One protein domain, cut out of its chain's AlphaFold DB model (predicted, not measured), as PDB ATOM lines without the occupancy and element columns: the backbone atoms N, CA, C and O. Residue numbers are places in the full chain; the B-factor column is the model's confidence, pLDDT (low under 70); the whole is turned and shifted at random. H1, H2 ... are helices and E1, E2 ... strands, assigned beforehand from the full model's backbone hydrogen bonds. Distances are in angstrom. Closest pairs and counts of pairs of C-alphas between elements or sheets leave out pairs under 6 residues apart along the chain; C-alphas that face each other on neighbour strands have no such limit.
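What this domain is: This is residues 7 to 85 of the 98 residues of the protein "Calmodulin" of Nonomuraea zeae (UniProt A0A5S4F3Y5). With little regular structure, the domain is mostly loops round strand E1, which runs through its middle and pairs at one end with short E2. Helix H1 is beyond that end; H2 and E3 are toward the other. The printed part has 79 residues, 30 in named elements, ordered H1 E1 E2 H2 E3, class mixed. It is compact: radius of gyration of the C-alphas 13.1 A, spans 38 by 30 by 20 A.

Where its parts are: E1, residues 25 to 31, measures 18.7 A from first to last C-alpha; E2 is residues 51 to 53. H1, residues 7 to 17, 15.3 A, begins at C-alpha 7 (23.951, -24.000, -12.158). H2 is residues 64 to 69. E3, residues 78 to 80, ends at C-alpha 80 (12.841, -13.401, 9.731).

How they stand to each other: E1 and E2 form an antiparallel hairpin at 139 degrees; N 27 and O 51, 2.8 A apart, are within hydrogen-bond range. Residues 28 to 29 of E1 also pair antiparallel with residues 83 to 84. The closest C-alphas of H1 and E2, Lys 8 and Asp 51, are 7.0 A apart. E3 pairs with no named strand. In H1 and H2 every O i to N i+4 pair is within hydrogen-bond range.

The domain as a whole: The farthest C-alphas, Asp 19 and Asp 72, are 37.8 A apart. The printed part has no cut; E1 to E2 is a long link. No printed residue is under 70 in pLDDT.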
ATOM      1  N   ALA A   7      24.760 -25.019 -11.501       97.69
ATOM      2  CA  ALA A   7      23.951 -24.000 -12.158       97.69
ATOM      3  C   ALA A   7      24.131 -22.634 -11.484       97.69
ATOM      4  O   ALA A   7      24.247 -21.615 -12.174       97.69
ATOM      5  N   LYS A   8      24.230 -22.595 -10.148       97.75
ATOM      6  CA  LYS A   8      24.545 -21.362  -9.407       97.75
ATOM      7  C   LYS A   8      25.966 -20.878  -9.687       97.75
ATOM      8  O   LYS A   8      26.167 -19.676  -9.854       97.75
ATOM      9  N   ILE A   9      26.939 -21.783  -9.803       97.75
ATOM     10  CA  ILE A   9      28.316 -21.441 -10.197       97.75
ATOM     11  C   ILE A   9      28.339 -20.852 -11.614       97.75
ATOM     12  O   ILE A   9      28.949 -19.806 -11.836       97.75
ATOM     13  N   ALA A  10      27.641 -21.471 -12.568       98.12
ATOM     14  CA  ALA A  10      27.535 -20.951 -13.930       98.12
ATOM     15  C   ALA A  10      26.868 -19.564 -13.968       98.12
ATOM     16  O   ALA A  10      27.343 -18.676 -14.676       98.12
ATOM     17  N   HIS A  11      25.812 -19.347 -13.178       98.38
ATOM     18  CA  HIS A  11      25.164 -18.037 -13.037       98.38
ATOM     19  C   HIS A  11      26.125 -16.985 -12.471       98.38
ATOM     20  O   HIS A  11      26.265 -15.912 -13.049       98.38
ATOM     21  N   ALA A  12      26.852 -17.312 -11.399       98.00
ATOM     22  CA  ALA A  12      27.854 -16.426 -10.808       98.00
ATOM     23  C   ALA A  12      28.933 -16.012 -11.821       98.00
ATOM     24  O   ALA A  12      29.324 -14.848 -11.873       98.00
ATOM     25  N   ARG A  13      29.380 -16.946 -12.665       98.31
ATOM     26  CA  ARG A  13      30.344 -16.661 -13.735       98.31
ATOM     27  C   ARG A  13      29.784 -15.717 -14.798       98.31
ATOM     28  O   ARG A  13      30.525 -14.842 -15.229       98.31
ATOM     29  N   ARG A  14      28.497 -15.828 -15.158       98.62
ATOM     30  CA  ARG A  14      27.833 -14.855 -16.052       98.62
ATOM     31  C   ARG A  14      27.753 -13.456 -15.442       98.62
ATOM     32  O   ARG A  14      27.900 -12.473 -16.158       98.62
ATOM     33  N   ILE A  15      27.558 -13.350 -14.125       98.38
ATOM     34  CA  ILE A  15      27.620 -12.050 -13.434       98.38
ATOM     35  C   ILE A  15      29.039 -11.476 -13.541       98.38
ATOM     36  O   ILE A  15      29.216 -10.306 -13.861       98.38
ATOM     37  N   LEU A  16      30.064 -12.303 -13.303       98.19
ATOM     38  CA  LEU A  16      31.467 -11.877 -13.362       98.19
ATOM     39  C   LEU A  16      31.931 -11.495 -14.778       98.19
ATOM     40  O   LEU A  16      32.791 -10.624 -14.901       98.19
ATOM     41  N   SER A  17      31.394 -12.126 -15.828       98.19
ATOM     42  CA  SER A  17      31.673 -11.757 -17.224       98.19
ATOM     43  C   SER A  17      30.903 -10.520 -17.691       98.19
ATOM     44  O   SER A  17      31.306  -9.900 -18.672       98.19
ATOM     45  N   GLY A  18      29.826 -10.147 -16.993       97.75
ATOM     46  CA  GLY A  18      28.912  -9.075 -17.387       97.75
ATOM     47  C   GLY A  18      27.768  -9.522 -18.305       97.75
ATOM     48  O   GLY A  18      26.988  -8.677 -18.738       97.75
ATOM     49  N   ASP A  19      27.637 -10.823 -18.582       98.38
ATOM     50  CA  ASP A  19      26.535 -11.377 -19.384       98.38
ATOM     51  C   ASP A  19      25.198 -11.374 -18.621       98.38
ATOM     52  O   ASP A  19      24.127 -11.323 -19.224       98.38
ATOM     53  N   GLU A  20      25.248 -11.445 -17.289       98.06
ATOM     54  CA  GLU A  20      24.090 -11.321 -16.402       98.06
ATOM     55  C   GLU A  20      24.136  -9.983 -15.662       98.06
ATOM     56  O   GLU A  20      25.074  -9.708 -14.914       98.06
ATOM     57  N   THR A  21      23.098  -9.169 -15.843       97.00
ATOM     58  CA  THR A  21      23.002  -7.808 -15.288       97.00
ATOM     59  C   THR A  21      21.735  -7.567 -14.474       97.00
ATOM     60  O   THR A  21      21.630  -6.531 -13.822       97.00
ATOM     61  N   TRP A  22      20.803  -8.523 -14.460       96.12
ATOM     62  CA  TRP A  22      19.522  -8.404 -13.766       96.12
ATOM     63  C   TRP A  22      19.602  -9.076 -12.400       96.12
ATOM     64  O   TRP A  22      19.471  -8.440 -11.357       96.12
ATOM     65  N   ARG A  23      19.899 -10.378 -12.385       96.94
ATOM     66  CA  ARG A  23      19.965 -11.181 -11.158       96.94
ATOM     67  C   ARG A  23      21.391 -11.223 -10.633       96.94
ATOM     68  O   ARG A  23      22.067 -12.242 -10.772       96.94
ATOM     69  N   VAL A  24      21.848 -10.112 -10.064       97.12
ATOM     70  CA  VAL A  24      23.254  -9.923  -9.655       97.12
ATOM     71  C   VAL A  24      23.475  -9.930  -8.142       97.12
ATOM     72  O   VAL A  24      24.601 -10.141  -7.688       97.12
ATOM     73  N   HIS A  25      22.420  -9.718  -7.357       96.38
ATOM     74  CA  HIS A  25      22.503  -9.663  -5.900       96.38
ATOM     75  C   HIS A  25      22.325 -11.042  -5.283       96.38
ATOM     76  O   HIS A  25      21.639 -11.892  -5.839       96.38
ATOM     77  N   VAL A  26      22.948 -11.272  -4.131       95.81
ATOM     78  CA  VAL A  26      22.997 -12.587  -3.482       95.81
ATOM     79  C   VAL A  26      21.949 -12.679  -2.390       95.81
ATOM     80  O   VAL A  26      21.891 -11.819  -1.517       95.81
ATOM     81  N   HIS A  27      21.197 -13.769  -2.380       95.81
ATOM     82  CA  HIS A  27      20.290 -14.151  -1.302       95.81
ATOM     83  C   HIS A  27      20.677 -15.517  -0.735       95.81
ATOM     84  O   HIS A  27      21.259 -16.346  -1.431       95.81
ATOM     85  N   GLY A  28      20.341 -15.754   0.529       96.69
ATOM     86  CA  GLY A  28      20.320 -17.092   1.110       96.69
ATOM     87  C   GLY A  28      19.891 -17.076   2.572       96.69
ATOM     88  O   GLY A  28      19.487 -16.042   3.110       96.69
ATOM     89  N   ARG A  29      19.982 -18.233   3.231       97.56
ATOM     90  CA  ARG A  29      19.782 -18.352   4.679       97.56
ATOM     91  C   ARG A  29      21.093 -18.230   5.426       97.56
ATOM     92  O   ARG A  29      22.096 -18.802   5.013       97.56
ATOM     93  N   ILE A  30      21.085 -17.527   6.547       97.56
ATOM     94  CA  ILE A  30      22.250 -17.432   7.423       97.56
ATOM     95  C   ILE A  30      22.398 -18.688   8.289       97.56
ATOM     96  O   ILE A  30      21.425 -19.259   8.779       97.56
ATOM     97  N   VAL A  31      23.643 -19.067   8.543       97.94
ATOM     98  CA  VAL A  31      24.045 -20.040   9.558       97.94
ATOM     99  C   VAL A  31      24.985 -19.323  10.517       97.94
ATOM    100  O   VAL A  31      26.042 -18.848  10.098       97.94
ATOM    101  N   LYS A  32      24.618 -19.259  11.803       97.19
ATOM    102  CA  LYS A  32      25.374 -18.585  12.878       97.19
ATOM    103  C   LYS A  32      26.590 -19.410  13.317       97.19
ATOM    104  O   LYS A  32      26.654 -19.929  14.429       97.19
ATOM    105  N   ARG A  33      27.509 -19.642  12.382       96.44
ATOM    106  CA  ARG A  33      28.744 -20.391  12.599       96.44
ATOM    107  C   ARG A  33      29.861 -19.823  11.720       96.44
ATOM    108  O   ARG A  33      29.626 -19.640  10.520       96.44
ATOM    109  N   PRO A  34      31.076 -19.626  12.255       95.75
ATOM    110  CA  PRO A  34      32.220 -19.232  11.449       95.75
ATOM    111  C   PRO A  34      32.672 -20.374  10.532       95.75
ATOM    112  O   PRO A  34      32.559 -21.559  10.854       95.75
ATOM    113  N   VAL A  35      33.227 -20.007   9.382       96.12
ATOM    114  CA  VAL A  35      33.798 -20.926   8.386       96.12
ATOM    115  C   VAL A  35      35.100 -20.347   7.852       96.12
ATOM    116  O   VAL A  35      35.251 -19.130   7.768       96.12
ATOM    117  N   ALA A  36      36.042 -21.206   7.458       94.62
ATOM    118  CA  ALA A  36      37.393 -20.780   7.077       94.62
ATOM    119  C   ALA A  36      37.412 -19.747   5.933       94.62
ATOM    120  O   ALA A  36      38.185 -18.794   5.972       94.62
ATOM    121  N   TYR A  37      36.522 -19.883   4.943       93.62
ATOM    122  CA  TYR A  37      36.422 -18.944   3.819       93.62
ATOM    123  C   TYR A  37      35.747 -17.607   4.178       93.62
ATOM    124  O   TYR A  37      35.721 -16.699   3.348       93.62
ATOM    125  N   ASN A  38      35.170 -17.483   5.380       95.00
ATOM    126  CA  ASN A  38      34.493 -16.280   5.872       95.00
ATOM    127  C   ASN A  38      34.958 -15.896   7.286       95.00
ATOM    128  O   ASN A  38      34.170 -15.419   8.091       95.00
ATOM    129  N   ALA A  39      36.242 -16.102   7.596       93.19
ATOM    130  CA  ALA A  39      36.783 -16.043   8.960       93.19
ATOM    131  C   ALA A  39      36.640 -14.691   9.692       93.19
ATOM    132  O   ALA A  39      36.883 -14.626  10.891       93.19
ATOM    133  N   ARG A  40      36.279 -13.611   8.989       96.06
ATOM    134  CA  ARG A  40      36.037 -12.289   9.592       96.06
ATOM    135  C   ARG A  40      34.658 -12.152  10.242       96.06
ATOM    136  O   ARG A  40      34.434 -11.146  10.900       96.06
ATOM    137  N   TRP A  41      33.765 -13.111  10.017       97.69
ATOM    138  CA  TRP A  41      32.366 -13.052  10.424       97.69
ATOM    139  C   TRP A  41      31.973 -14.332  11.154       97.69
ATOM    140  O   TRP A  41      32.433 -15.428  10.809       97.69
ATOM    141  N   SER A  42      31.078 -14.205  12.127       98.06
ATOM    142  CA  SER A  42      30.602 -15.322  12.950       98.06
ATOM    143  C   SER A  42      29.478 -16.119  12.281       98.06
ATOM    144  O   SER A  42      28.890 -17.017  12.885       98.06
ATOM    145  N   TYR A  43      29.188 -15.828  11.014       97.94
ATOM    146  CA  TYR A  43      28.140 -16.463  10.230       97.94
ATOM    147  C   TYR A  43      28.538 -16.638   8.760       97.94
ATOM    148  O   TYR A  43      29.535 -16.102   8.274       97.94
ATOM    149  N   HIS A  44      27.745 -17.413   8.026       97.75
ATOM    150  CA  HIS A  44      27.841 -17.551   6.572       97.75
ATOM    151  C   HIS A  44      26.466 -17.848   5.972       97.75
ATOM    152  O   HIS A  44      25.531 -18.184   6.691       97.75
ATOM    153  N   LEU A  45      26.349 -17.738   4.648       97.69
ATOM    154  CA  LEU A  45      25.178 -18.231   3.925       97.69
ATOM    155  C   LEU A  45      25.238 -19.756   3.798       97.69
ATOM    156  O   LEU A  45      26.282 -20.294   3.423       97.69
ATOM    157  N   GLN A  46      24.125 -20.432   4.069       97.50
ATOM    158  CA  GLN A  46      23.951 -21.867   3.871       97.50
ATOM    159  C   GLN A  46      24.065 -22.180   2.365       97.50
ATOM    160  O   GLN A  46      23.230 -21.685   1.602       97.50
ATOM    161  N   PRO A  47      25.080 -22.947   1.909       96.38
ATOM    162  CA  PRO A  47      25.416 -23.051   0.482       96.38
ATOM    163  C   PRO A  47      24.283 -23.518  -0.441       96.38
ATOM    164  O   PRO A  47      24.156 -23.022  -1.556       96.38
ATOM    165  N   ASP A  48      23.441 -24.433   0.032       96.75
ATOM    166  CA  ASP A  48      22.287 -25.003  -0.680       96.75
ATOM    167  C   ASP A  48      21.087 -24.047  -0.784       96.75
ATOM    168  O   ASP A  48      20.146 -24.312  -1.525       96.75
ATOM    169  N   THR A  49      21.117 -22.922  -0.067       97.00
ATOM    170  CA  THR A  49      20.060 -21.899  -0.109       97.00
ATOM    171  C   THR A  49      20.433 -20.679  -0.938       97.00
ATOM    172  O   THR A  49      19.615 -19.771  -1.065       97.00
ATOM    173  N   ILE A  50      21.665 -20.621  -1.458       97.50
ATOM    174  CA  ILE A  50      22.153 -19.433  -2.154       97.50
ATOM    175  C   ILE A  50      21.478 -19.300  -3.520       97.50
ATOM    176  O   ILE A  50      21.507 -20.216  -4.347       97.50
ATOM    177  N   ASP A  51      20.933 -18.116  -3.780       96.75
ATOM    178  CA  ASP A  51      20.402 -17.729  -5.082       96.75
ATOM    179  C   ASP A  51      20.790 -16.288  -5.437       96.75
ATOM    180  O   ASP A  51      21.292 -15.529  -4.605       96.75
ATOM    181  N   PHE A  52      20.550 -15.920  -6.691       97.44
ATOM    182  CA  PHE A  52      20.733 -14.574  -7.202       97.44
ATOM    183  C   PHE A  52      19.392 -13.928  -7.525       97.44
ATOM    184  O   PHE A  52      18.521 -14.563  -8.131       97.44
ATOM    185  N   PHE A  53      19.226 -12.662  -7.168       94.94
ATOM    186  CA  PHE A  53      17.976 -11.934  -7.344       94.94
ATOM    187  C   PHE A  53      18.193 -10.578  -8.017       94.94
ATOM    188  O   PHE A  53      19.274  -9.995  -7.953       94.94
ATOM    189  N   GLU A  54      17.139 -10.116  -8.685       93.56
ATOM    190  CA  GLU A  54      17.004  -8.750  -9.206       93.56
ATOM    191  C   GLU A  54      16.217  -7.886  -8.215       93.56
ATOM    192  O   GLU A  54      16.615  -6.774  -7.892       93.56
ATOM    193  N   MET A  55      15.129  -8.440  -7.667       88.12
ATOM    194  CA  MET A  55      14.335  -7.823  -6.610       88.12
ATOM    195  C   MET A  55      14.090  -8.803  -5.463       88.12
ATOM    196  O   MET A  55      13.916 -10.005  -5.682       88.12
ATOM    197  N   ALA A  56      14.056  -8.276  -4.244       83.12
ATOM    198  CA  ALA A  56      13.719  -9.006  -3.029       83.12
ATOM    199  C   ALA A  56      12.760  -8.177  -2.161       83.12
ATOM    200  O   ALA A  56      12.558  -6.987  -2.389       83.12
ATOM    201  N   ILE A  57      12.150  -8.804  -1.161       73.44
ATOM    202  CA  ILE A  57      11.395  -8.080  -0.134       73.44
ATOM    203  C   ILE A  57      12.393  -7.382   0.804       73.44
ATOM    204  O   ILE A  57      13.359  -7.999   1.240       73.44
ATOM    205  N   GLU A  58      12.150  -6.114   1.146       71.56
ATOM    206  CA  GLU A  58      13.096  -5.267   1.897       71.56
ATOM    207  C   GLU A  58      13.488  -5.831   3.275       71.56
ATOM    208  O   GLU A  58      14.612  -5.634   3.722       71.56
ATOM    209  N   VAL A  59      12.621  -6.614   3.934       85.31
ATOM    210  CA  VAL A  59      12.885  -7.111   5.302       85.31
ATOM    211  C   VAL A  59      14.048  -8.108   5.424       85.31
ATOM    212  O   VAL A  59      14.404  -8.475   6.544       85.31
ATOM    213  N   CYS A  60      14.635  -8.568   4.314       92.06
ATOM    214  CA  CYS A  60      15.858  -9.375   4.339       92.06
ATOM    215  C   CYS A  60      17.146  -8.568   4.095       92.06
ATOM    216  O   CYS A  60      18.227  -9.167   4.106       92.06
ATOM    217  N   ASP A  61      17.069  -7.250   3.872       95.38
ATOM    218  CA  ASP A  61      18.261  -6.423   3.677       95.38
ATOM    219  C   ASP A  61      18.954  -6.114   5.003       95.38
ATOM    220  O   ASP A  61      18.333  -5.769   6.010       95.38
ATOM    221  N   SER A  62      20.276  -6.231   5.002       95.50
ATOM    222  CA  SER A  62      21.118  -5.771   6.097       95.50
ATOM    223  C   SER A  62      22.567  -5.693   5.635       95.50
ATOM    224  O   SER A  62      23.022  -6.520   4.836       95.50
ATOM    225  N   SER A  63      23.316  -4.727   6.168       95.94
ATOM    226  CA  SER A  63      24.762  -4.684   5.959       95.94
ATOM    227  C   SER A  63      25.453  -5.850   6.669       95.94
ATOM    228  O   SER A  63      24.962  -6.380   7.664       95.94
ATOM    229  N   ILE A  64      26.624  -6.242   6.169       95.75
ATOM    230  CA  ILE A  64      27.394  -7.347   6.749       95.75
ATOM    231  C   ILE A  64      27.851  -7.037   8.192       95.75
ATOM    232  O   ILE A  64      27.846  -7.920   9.037       95.75
ATOM    233  N   GLN A  65      28.165  -5.772   8.506       97.38
ATOM    234  CA  GLN A  65      28.482  -5.334   9.873       97.38
ATOM    235  C   GLN A  65      27.260  -5.398  10.791       97.38
ATOM    236  O   GLN A  65      27.334  -6.004  11.849       97.38
ATOM    237  N   TYR A  66      26.129  -4.827  10.371       97.38
ATOM    238  CA  TYR A  66      24.926  -4.780  11.207       97.38
ATOM    239  C   TYR A  66      24.392  -6.183  11.525       97.38
ATOM    240  O   TYR A  66      23.954  -6.453  12.638       97.38
ATOM    241  N   LEU A  67      24.469  -7.103  10.559       97.25
ATOM    242  CA  LEU A  67      24.128  -8.502  10.793       97.25
ATOM    243  C   LEU A  67      25.066  -9.175  11.805       97.25
ATOM    244  O   LEU A  67      24.589  -9.959  12.615       97.25
ATOM    245  N   GLU A  68      26.368  -8.886  11.794       97.94
ATOM    246  CA  GLU A  68      27.279  -9.390  12.834       97.94
ATOM    247  C   GLU A  68      26.936  -8.812  14.209       97.94
ATOM    248  O   GLU A  68      26.839  -9.561  15.180       97.94
ATOM    249  N   ASP A  69      26.707  -7.500  14.274       98.12
ATOM    250  CA  ASP A  69      26.421  -6.787  15.520       98.12
ATOM    251  C   ASP A  69      25.107  -7.254  16.167       98.12
ATOM    252  O   ASP A  69      24.942  -7.109  17.377       98.12
ATOM    253  N   HIS A  70      24.157  -7.777  15.381       97.31
ATOM    254  CA  HIS A  70      22.829  -8.239  15.830       97.31
ATOM    255  C   HIS A  70      22.586  -9.710  15.456       97.31
ATOM    256  O   HIS A  70      21.463 -10.146  15.165       97.31
ATOM    257  N   LEU A  71      23.662 -10.500  15.397       97.31
ATOM    258  CA  LEU A  71      23.608 -11.879  14.920       97.31
ATOM    259  C   LEU A  71      22.715 -12.766  15.792       97.31
ATOM    260  O   LEU A  71      22.117 -13.722  15.298       97.31
ATOM    261  N   ASP A  72      22.609 -12.479  17.084       96.94
ATOM    262  CA  ASP A  72      21.753 -13.177  18.042       96.94
ATOM    263  C   ASP A  72      20.260 -13.000  17.728       96.94
ATOM    264  O   ASP A  72      19.523 -13.990  17.752       96.94
ATOM    265  N   GLU A  73      19.843 -11.813  17.291       96.12
ATOM    266  CA  GLU A  73      18.464 -11.507  16.886       96.12
ATOM    267  C   GLU A  73      18.090 -12.075  15.507       96.12
ATOM    268  O   GLU A  73      16.911 -12.311  15.212       96.12
ATOM    269  N   ALA A  74      19.092 -12.326  14.660       96.38
ATOM    270  CA  ALA A  74      18.888 -12.753  13.283       96.38
ATOM    271  C   ALA A  74      18.144 -14.104  13.192       96.38
ATOM    272  O   ALA A  74      18.500 -15.078  13.862       96.38
ATOM    273  N   GLY A  75      17.112 -14.190  12.353       94.25
ATOM    274  CA  GLY A  75      16.203 -15.338  12.268       94.25
ATOM    275  C   GLY A  75      14.877 -15.154  13.011       94.25
ATOM    276  O   GLY A  75      13.933 -15.895  12.726       94.25
ATOM    277  N   GLY A  76      14.800 -14.174  13.916       93.94
ATOM    278  CA  GLY A  76      13.597 -13.782  14.650       93.94
ATOM    279  C   GLY A  76      12.927 -12.550  14.040       93.94
ATOM    280  O   GLY A  76      12.487 -12.581  12.894       93.94
ATOM    281  N   ALA A  77      12.829 -11.468  14.818       91.88
ATOM    282  CA  ALA A  77      12.301 -10.188  14.334       91.88
ATOM    283  C   ALA A  77      13.253  -9.519  13.326       91.88
ATOM    284  O   ALA A  77      12.805  -8.927  12.345       91.88
ATOM    285  N   PHE A  78      14.560  -9.662  13.544       94.94
ATOM    286  CA  PHE A  78      15.595  -9.275  12.598       94.94
ATOM    287  C   PHE A  78      15.877 -10.438  11.635       94.94
ATOM    288  O   PHE A  78      16.085 -11.570  12.071       94.94
ATOM    289  N   LEU A  79      15.858 -10.173  10.324       95.19
ATOM    290  CA  LEU A  79      15.969 -11.179   9.254       95.19
ATOM    291  C   LEU A  79      15.089 -12.426   9.490       95.19
ATOM    292  O   LEU A  79      15.621 -13.519   9.730       95.19
ATOM    293  N   PRO A  80      13.750 -12.297   9.437       95.12
ATOM    294  CA  PRO A  80      12.841 -13.401   9.731       95.12
ATOM    295  C   PRO A  80      13.144 -14.669   8.925       95.12
ATOM    296  O   PRO A  80      13.358 -14.632   7.711       95.12
ATOM    297  N   GLY A  81      13.203 -15.814   9.612       94.31
ATOM    298  CA  GLY A  81      13.545 -17.102   8.992       94.31
ATOM    299  C   GLY A  81      15.003 -17.215   8.522       94.31
ATOM    300  O   GLY A  81      15.353 -18.167   7.824       94.31
ATOM    301  N   GLY A  82      15.850 -16.251   8.890       95.94
ATOM    302  CA  GLY A  82      17.271 -16.202   8.562       95.94
ATOM    303  C   GLY A  82      17.542 -15.790   7.120       95.94
ATOM    304  O   GLY A  82      18.653 -15.995   6.640       95.94
ATOM    305  N   HIS A  83      16.545 -15.257   6.412       96.38
ATOM    306  CA  HIS A  83      16.713 -14.795   5.042       96.38
ATOM    307  C   HIS A  83      17.531 -13.509   5.015       96.38
ATOM    308  O   HIS A  83      17.138 -12.511   5.610       96.38
ATOM    309  N   TRP A  84      18.640 -13.532   4.283       97.12
ATOM    310  CA  TRP A  84      19.507 -12.379   4.093       97.12
ATOM    311  C   TRP A  84      19.678 -12.107   2.598       97.12
ATOM    312  O   TRP A  84      20.060 -12.999   1.837       97.12
ATOM    313  N   CYS A  85      19.355 -10.886   2.182       95.62
ATOM    314  CA  CYS A  85      19.439 -10.392   0.810       95.62
ATOM    315  C   CYS A  85      20.161  -9.032   0.782       95.62
ATOM    316  O   CYS A  85      19.529  -8.006   0.562       95.62
TER     317      CYS A  85